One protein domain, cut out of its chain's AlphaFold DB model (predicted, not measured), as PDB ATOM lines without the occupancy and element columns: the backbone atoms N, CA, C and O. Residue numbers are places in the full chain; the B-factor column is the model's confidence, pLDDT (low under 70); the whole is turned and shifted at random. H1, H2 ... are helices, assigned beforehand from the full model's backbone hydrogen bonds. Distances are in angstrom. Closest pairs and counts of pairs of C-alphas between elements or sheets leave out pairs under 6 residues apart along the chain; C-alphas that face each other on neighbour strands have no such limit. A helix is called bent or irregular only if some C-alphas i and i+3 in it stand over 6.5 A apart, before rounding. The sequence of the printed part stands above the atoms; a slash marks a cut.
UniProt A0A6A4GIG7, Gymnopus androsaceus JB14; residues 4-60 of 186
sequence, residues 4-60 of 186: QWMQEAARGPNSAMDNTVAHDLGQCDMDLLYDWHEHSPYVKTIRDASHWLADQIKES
ATOM      1  N   GLN A   4     193.432 147.961 185.816       64.12
ATOM      2  CA  GLN A   4     192.130 147.355 186.087       64.12
ATOM      3  C   GLN A   4     191.089 147.675 185.001       64.12
ATOM      4  O   GLN A   4     190.322 146.801 184.615       64.12
ATOM      5  N   TRP A   5     191.107 148.883 184.422       62.78
ATOM      6  CA  TRP A   5     190.125 149.268 183.397       62.78
ATOM      7  C   TRP A   5     190.337 148.510 182.081       62.78
ATOM      8  O   TRP A   5     189.375 148.088 181.454       62.78
ATOM      9  N   MET A   6     191.595 148.295 181.672       67.38
ATOM     10  CA  MET A   6     191.898 147.552 180.444       67.38
ATOM     11  C   MET A   6     191.460 146.091 180.563       67.38
ATOM     12  O   MET A   6     191.075 145.485 179.568       67.38
ATOM     13  N   GLN A   7     191.495 145.535 181.777       67.75
ATOM     14  CA  GLN A   7     190.991 144.192 182.057       67.75
ATOM     15  C   GLN A   7     189.461 144.136 181.984       67.75
ATOM     16  O   GLN A   7     188.927 143.176 181.435       67.75
ATOM     17  N   GLU A   8     188.765 145.167 182.470       65.31
ATOM     18  CA  GLU A   8     187.302 145.265 182.384       65.31
ATOM     19  C   GLU A   8     186.809 145.558 180.959       65.31
ATOM     20  O   GLU A   8     185.885 144.904 180.485       65.31
ATOM     21  N   ALA A   9     187.457 146.462 180.221       66.06
ATOM     22  CA  ALA A   9     187.106 146.779 178.834       66.06
ATOM     23  C   ALA A   9     187.400 145.635 177.852       66.06
ATOM     24  O   ALA A   9     186.805 145.568 176.778       66.06
ATOM     25  N   ALA A  10     188.304 144.721 178.220       69.00
ATOM     26  CA  ALA A  10     188.554 143.490 177.479       69.00
ATOM     27  C   ALA A  10     187.513 142.391 177.761       69.00
ATOM     28  O   ALA A  10     187.562 141.333 177.121       69.00
ATOM     29  N   ARG A  11     186.577 142.593 178.703       70.19
ATOM     30  CA  ARG A  11     185.510 141.622 178.948       70.19
ATOM     31  C   ARG A  11     184.466 141.673 177.834       70.19
ATOM     32  O   ARG A  11     183.995 142.727 177.425       70.19
ATOM     33  N   GLY A  12     184.113 140.490 177.335       69.00
ATOM     34  CA  GLY A  12     183.068 140.328 176.330       69.00
ATOM     35  C   GLY A  12     181.660 140.569 176.896       69.00
ATOM     36  O   GLY A  12     181.461 140.547 178.111       69.00
ATOM     37  N   PRO A  13     180.654 140.759 176.028       59.38
ATOM     38  CA  PRO A  13     179.268 140.932 176.456       59.38
ATOM     39  C   PRO A  13     178.780 139.734 177.302       59.38
ATOM     40  O   PRO A  13     179.101 138.588 176.994       59.38
ATOM     41  N   ASN A  14     177.982 140.007 178.346       61.50
ATOM     42  CA  ASN A  14     177.439 139.072 179.359       61.50
ATOM     43  C   ASN A  14     178.394 138.571 180.463       61.50
ATOM     44  O   ASN A  14     178.041 137.647 181.200       61.50
ATOM     45  N   SER A  15     179.566 139.175 180.651       67.50
ATOM     46  CA  SER A  15     180.341 138.964 181.882       67.50
ATOM     47  C   SER A  15     179.716 139.724 183.057       67.50
ATOM     48  O   SER A  15     179.427 140.914 182.928       67.50
ATOM     49  N   ALA A  16     179.539 139.070 184.208       60.56
ATOM     50  CA  ALA A  16     179.106 139.738 185.435       60.56
ATOM     51  C   ALA A  16     180.106 140.848 185.801       60.56
ATOM     52  O   ALA A  16     181.288 140.567 186.003       60.56
ATOM     53  N   MET A  17     179.642 142.099 185.832       59.03
ATOM     54  CA  MET A  17     180.462 143.233 186.256       59.03
ATOM     55  C   MET A  17     180.635 143.212 187.772       59.03
ATOM     56  O   MET A  17     179.713 142.863 188.510       59.03
ATOM     57  N   ASP A  18     181.819 143.601 188.234       62.72
ATOM     58  CA  ASP A  18     182.035 143.900 189.643       62.72
ATOM     59  C   ASP A  18     181.283 145.199 189.985       62.72
ATOM     60  O   ASP A  18     181.518 146.247 189.380       62.72
ATOM     61  N   ASN A  19     180.350 145.132 190.939       59.78
ATOM     62  CA  ASN A  19     179.495 146.260 191.329       59.78
ATOM     63  C   ASN A  19     180.289 147.463 191.863       59.78
ATOM     64  O   ASN A  19     179.757 148.569 191.910       59.78
ATOM     65  N   THR A  20     181.550 147.266 192.254       59.62
ATOM     66  CA  THR A  20     182.441 148.358 192.668       59.62
ATOM     67  C   THR A  20     182.826 149.271 191.502       59.62
ATOM     68  O   THR A  20     182.846 150.484 191.667       59.62
ATOM     69  N   VAL A  21     183.028 148.721 190.301       58.31
ATOM     70  CA  VAL A  21     183.396 149.487 189.094       58.31
ATOM     71  C   VAL A  21     182.200 150.268 188.542       58.31
ATOM     72  O   VAL A  21     182.362 151.360 188.010       58.31
ATOM     73  N   ALA A  22     180.983 149.745 188.710       60.81
ATOM     74  CA  ALA A  22     179.761 150.422 188.278       60.81
ATOM     75  C   ALA A  22     179.466 151.710 189.071       60.81
ATOM     76  O   ALA A  22     178.827 152.617 188.540       60.81
ATOM     77  N   HIS A  23     179.924 151.798 190.326       60.62
ATOM     78  CA  HIS A  23     179.724 152.976 191.173       60.62
ATOM     79  C   HIS A  23     180.639 154.159 190.817       60.62
ATOM     80  O   HIS A  23     180.250 155.296 191.073       60.62
ATOM     81  N   ASP A  24     181.789 153.902 190.187       64.19
ATOM     82  CA  ASP A  24     182.804 154.919 189.867       64.19
ATOM     83  C   ASP A  24     182.733 155.434 188.415       64.19
ATOM     84  O   ASP A  24     183.527 156.289 188.009       64.19
ATOM     85  N   LEU A  25     181.768 154.954 187.621       66.00
ATOM     86  CA  LEU A  25     181.520 155.447 186.262       66.00
ATOM     87  C   LEU A  25     181.158 156.942 186.288       66.00
ATOM     88  O   LEU A  25     180.190 157.350 186.934       66.00
ATOM     89  N   GLY A  26     181.921 157.765 185.566       67.19
ATOM     90  CA  GLY A  26     181.747 159.219 185.508       67.19
ATOM     91  C   GLY A  26     182.487 159.995 186.602       67.19
ATOM     92  O   GLY A  26     182.457 161.224 186.589       67.19
ATOM     93  N   GLN A  27     183.152 159.308 187.535       70.50
ATOM     94  CA  GLN A  27     183.984 159.928 188.579       70.50
ATOM     95  C   GLN A  27     185.465 159.552 188.469       70.50
ATOM     96  O   GLN A  27     186.288 160.068 189.225       70.50
ATOM     97  N   CYS A  28     185.825 158.674 187.532       71.69
ATOM     98  CA  CYS A  28     187.209 158.277 187.321       71.69
ATOM     99  C   CYS A  28     188.039 159.428 186.738       71.69
ATOM    100  O   CYS A  28     187.549 160.209 185.924       71.69
ATOM    101  N   ASP A  29     189.340 159.464 187.048       74.06
ATOM    102  CA  ASP A  29     190.274 160.453 186.485       74.06
ATOM    103  C   ASP A  29     190.208 160.512 184.950       74.06
ATOM    104  O   ASP A  29     190.298 161.581 184.364       74.06
ATOM    105  N   MET A  30     190.022 159.368 184.280       76.12
ATOM    106  CA  MET A  30     189.861 159.322 182.823       76.12
ATOM    107  C   MET A  30     188.574 160.014 182.364       76.12
ATOM    108  O   MET A  30     188.615 160.765 181.394       76.12
ATOM    109  N   ASP A  31     187.462 159.792 183.063       77.00
ATOM    110  CA  ASP A  31     186.171 160.397 182.734       77.00
ATOM    111  C   ASP A  31     186.206 161.911 182.971       77.00
ATOM    112  O   ASP A  31     185.608 162.663 182.211       77.00
ATOM    113  N   LEU A  32     186.937 162.367 183.991       77.50
ATOM    114  CA  LEU A  32     187.091 163.788 184.311       77.50
ATOM    115  C   LEU A  32     188.083 164.509 183.386       77.50
ATOM    116  O   LEU A  32     187.926 165.702 183.132       77.50
ATOM    117  N   LEU A  33     189.115 163.811 182.903       80.06
ATOM    118  CA  LEU A  33     190.125 164.371 181.995       80.06
ATOM    119  C   LEU A  33     189.689 164.348 180.525       80.06
ATOM    120  O   LEU A  33     190.272 165.065 179.710       80.06
ATOM    121  N   TYR A  34     188.715 163.512 180.170       77.94
ATOM    122  CA  TYR A  34     188.203 163.416 178.811       77.94
ATOM    123  C   TYR A  34     187.080 164.428 178.576       77.94
ATOM    124  O   TYR A  34     186.084 164.448 179.297       77.94
ATOM    125  N   ASP A  35     187.206 165.248 177.531       79.06
ATOM    126  CA  ASP A  35     186.123 166.145 177.127       79.06
ATOM    127  C   ASP A  35     185.048 165.360 176.363       79.06
ATOM    128  O   ASP A  35     185.083 165.203 175.135       79.06
ATOM    129  N   TRP A  36     184.082 164.844 177.120       80.25
ATOM    130  CA  TRP A  36     182.915 164.138 176.594       80.25
ATOM    131  C   TRP A  36     182.031 165.016 175.711       80.25
ATOM    132  O   TRP A  36     181.317 164.493 174.853       80.25
ATOM    133  N   HIS A  37     182.058 166.334 175.911       72.31
ATOM    134  CA  HIS A  37     181.247 167.259 175.139       72.31
ATOM    135  C   HIS A  37     181.832 167.433 173.734       72.31
ATOM    136  O   HIS A  37     181.092 167.309 172.756       72.31
ATOM    137  N   GLU A  38     183.146 167.643 173.605       78.69
ATOM    138  CA  GLU A  38     183.813 167.795 172.302       78.69
ATOM    139  C   GLU A  38     183.825 166.517 171.459       78.69
ATOM    140  O   GLU A  38     183.704 166.584 170.233       78.69
ATOM    141  N   HIS A  39     183.919 165.352 172.100       81.94
ATOM    142  CA  HIS A  39     184.007 164.065 171.404       81.94
ATOM    143  C   HIS A  39     182.662 163.351 171.238       81.94
ATOM    144  O   HIS A  39     182.609 162.230 170.725       81.94
ATOM    145  N   SER A  40     181.563 163.980 171.654       80.12
ATOM    146  CA  SER A  40     180.231 163.444 171.407       80.12
ATOM    147  C   SER A  40     179.891 163.536 169.914       80.12
ATOM    148  O   SER A  40     180.028 164.608 169.318       80.12
ATOM    149  N   PRO A  41     179.333 162.480 169.294       80.75
ATOM    150  CA  PRO A  41     178.796 162.572 167.933       80.75
ATOM    151  C   PRO A  41     177.664 163.611 167.817       80.75
ATOM    152  O   PRO A  41     177.326 164.036 166.712       80.75
ATOM    153  N   TYR A  42     177.107 164.056 168.949       82.38
ATOM    154  CA  TYR A  42     176.060 165.070 169.037       82.38
ATOM    155  C   TYR A  42     176.585 166.472 169.372       82.38
ATOM    156  O   TYR A  42     175.770 167.372 169.564       82.38
ATOM    157  N   VAL A  43     177.906 166.701 169.425       84.19
ATOM    158  CA  VAL A  43     178.493 168.001 169.818       84.19
ATOM    159  C   VAL A  43     177.913 169.170 169.023       84.19
ATOM    160  O   VAL A  43     177.615 170.220 169.586       84.19
ATOM    161  N   LYS A  44     177.683 168.976 167.719       85.00
ATOM    162  CA  LYS A  44     177.083 169.996 166.858       85.00
ATOM    163  C   LYS A  44     175.646 170.295 167.278       85.00
ATOM    164  O   LYS A  44     175.311 171.450 167.462       85.00
ATOM    165  N   THR A  45     174.825 169.270 167.503       86.69
ATOM    166  CA  THR A  45     173.437 169.430 167.959       86.69
ATOM    167  C   THR A  45     173.360 170.092 169.331       86.69
ATOM    168  O   THR A  45     172.522 170.961 169.536       86.69
ATOM    169  N   ILE A  46     174.241 169.712 170.260       82.81
ATOM    170  CA  ILE A  46     174.295 170.305 171.602       82.81
ATOM    171  C   ILE A  46     174.725 171.770 171.512       82.81
ATOM    172  O   ILE A  46     174.121 172.621 172.161       82.81
ATOM    173  N   ARG A  47     175.722 172.087 170.680       84.06
ATOM    174  CA  ARG A  47     176.170 173.463 170.445       84.06
ATOM    175  C   ARG A  47     175.085 174.295 169.772       84.06
ATOM    176  O   ARG A  47     174.794 175.377 170.260       84.06
ATOM    177  N   ASP A  48     174.449 173.779 168.726       86.31
ATOM    178  CA  ASP A  48     173.348 174.443 168.023       86.31
ATOM    179  C   ASP A  48     172.170 174.697 168.980       86.31
ATOM    180  O   ASP A  48     171.629 175.799 169.011       86.31
ATOM    181  N   ALA A  49     171.820 173.725 169.832       82.19
ATOM    182  CA  ALA A  49     170.793 173.886 170.862       82.19
ATOM    183  C   ALA A  49     171.205 174.880 171.959       82.19
ATOM    184  O   ALA A  49     170.371 175.647 172.424       82.19
ATOM    185  N   SER A  50     172.478 174.894 172.366       80.44
ATOM    186  CA  SER A  50     173.004 175.836 173.364       80.44
ATOM    187  C   SER A  50     173.042 177.263 172.824       80.44
ATOM    188  O   SER A  50     172.711 178.196 173.544       80.44
ATOM    189  N   HIS A  51     173.412 177.432 171.552       82.00
ATOM    190  CA  HIS A  51     173.346 178.710 170.849       82.00
ATOM    191  C   HIS A  51     171.896 179.166 170.715       82.00
ATOM    192  O   HIS A  51     171.592 180.286 171.097       82.00
ATOM    193  N   TRP A  52     170.991 178.280 170.284       79.38
ATOM    194  CA  TRP A  52     169.562 178.576 170.233       79.38
ATOM    195  C   TRP A  52     169.025 178.981 171.608       79.38
ATOM    196  O   TRP A  52     168.390 180.017 171.717       79.38
ATOM    197  N   LEU A  53     169.332 178.238 172.676       75.50
ATOM    198  CA  LEU A  53     168.938 178.602 174.041       75.50
ATOM    199  C   LEU A  53     169.516 179.957 174.453       75.50
ATOM    200  O   LEU A  53     168.792 180.765 175.016       75.50
ATOM    201  N   ALA A  54     170.790 180.227 174.169       69.50
ATOM    202  CA  ALA A  54     171.412 181.510 174.481       69.50
ATOM    203  C   ALA A  54     170.777 182.665 173.696       69.50
ATOM    204  O   ALA A  54     170.605 183.746 174.254       69.50
ATOM    205  N   ASP A  55     170.397 182.438 172.440       67.62
ATOM    206  CA  ASP A  55     169.682 183.411 171.619       67.62
ATOM    207  C   ASP A  55     168.252 183.611 172.135       67.62
ATOM    208  O   ASP A  55     167.825 184.746 172.261       67.62
ATOM    209  N   GLN A  56     167.551 182.556 172.563       64.00
ATOM    210  CA  GLN A  56     166.231 182.654 173.207       64.00
ATOM    211  C   GLN A  56     166.277 183.272 174.617       64.00
ATOM    212  O   GLN A  56     165.279 183.804 175.086       64.00
ATOM    213  N   ILE A  57     167.409 183.177 175.321       57.31
ATOM    214  CA  ILE A  57     167.615 183.813 176.631       57.31
ATOM    215  C   ILE A  57     167.990 185.291 176.455       57.31
ATOM    216  O   ILE A  57     167.563 186.116 177.254       57.31
ATOM    217  N   LYS A  58     168.774 185.636 175.422       50.75
ATOM    218  CA  LYS A  58     169.057 187.032 175.043       50.75
ATOM    219  C   LYS A  58     167.825 187.727 174.477       50.75
ATOM    220  O   LYS A  58     167.580 188.875 174.799       50.75
ATOM    221  N   GLU A  59     167.049 187.018 173.670       44.19
ATOM    222  CA  GLU A  59     165.683 187.372 173.291       44.19
ATOM    223  C   GLU A  59     164.712 186.865 174.358       44.19
ATOM    224  O   GLU A  59     163.687 186.259 174.035       44.19
ATOM    225  N   SER A  60     165.055 187.062 175.640       44.12
ATOM    226  CA  SER A  60     164.114 186.814 176.727       44.12
ATOM    227  C   SER A  60     162.783 187.430 176.287       44.12
ATOM    228  O   SER A  60     162.787 188.615 175.936       44.12
TER     229      SER A  60
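What this domain is: This is residues 4 to 60 of the 186 residues of a protein of Gymnopus androsaceus JB14 (UniProt A0A6A4GIG7). This is an open, strung-out chain of four separate helices with no packed core: the short helices H1, H2 and H3 follow one another over one part of the length, and the longer helix H4 makes an arm that reaches to the other end. Near its first residue the printed part loops from H1 round to H2 through residues 10 to 18, then runs on through H3 and a winding link, residues 34 to 42, to H4. The printed part has 57 residues with four named helices, in the order H1, H2, H3, H4, and no named strand; its class is all helix. It is extended, with a radius of gyration of the C-alphas of 17.6 A, and it spans 50 by 19 by 18 A.

How they stand to each other: H1, residues 4 to 9, is joined to H2, residues 19 to 23, by a short link of 9 residues. H1 and H2 are apart, with no C-alpha of the one within 8 A of the other. A tight link of 5 residues joins H2 to H3, residues 29 to 33, and these two are apart by the same measure. A short link of 9 residues joins H3 to H4, residues 43 to 58, and these two are apart as well. Also apart are H1 and H3, H1 and H4, and H2 and H4. Every backbone O i to N i+4 pair is within hydrogen-bond range in H1, H3 and H4; in H2 the count is 0 of 1, and 1 of 2 for the O i to N i+3 pairs.

Where its parts are: H1 begins at C-alpha 4, at (192.130, 147.355, 186.087), and measures 8.8 A from first to last C-alpha. H2, from Asn 19 to His 23, measures 6.7 A. H3 begins at C-alpha 29, at (190.274, 160.453, 186.485), and measures 6.0 A. H4, the longest helix with 16 residues, measures 21.9 A and ends at C-alpha 58, at (169.057, 187.032, 175.043). None of the four helices is bent or irregular.

The domain as a whole: The outline is a rod, and the two C-alphas farthest apart, those of Ser 15 and Glu 59, are 51.3 A from each other. Residues 9 to 16 stand free, and so do residues 22 to 36, 39 to 45 and 48 to 60. The printed part has no cut, and no link between its helices is long. The mean pLDDT of the printed part is 70.4; residues 4 to 10, 12 to 26 and 54 to 60 are under 70.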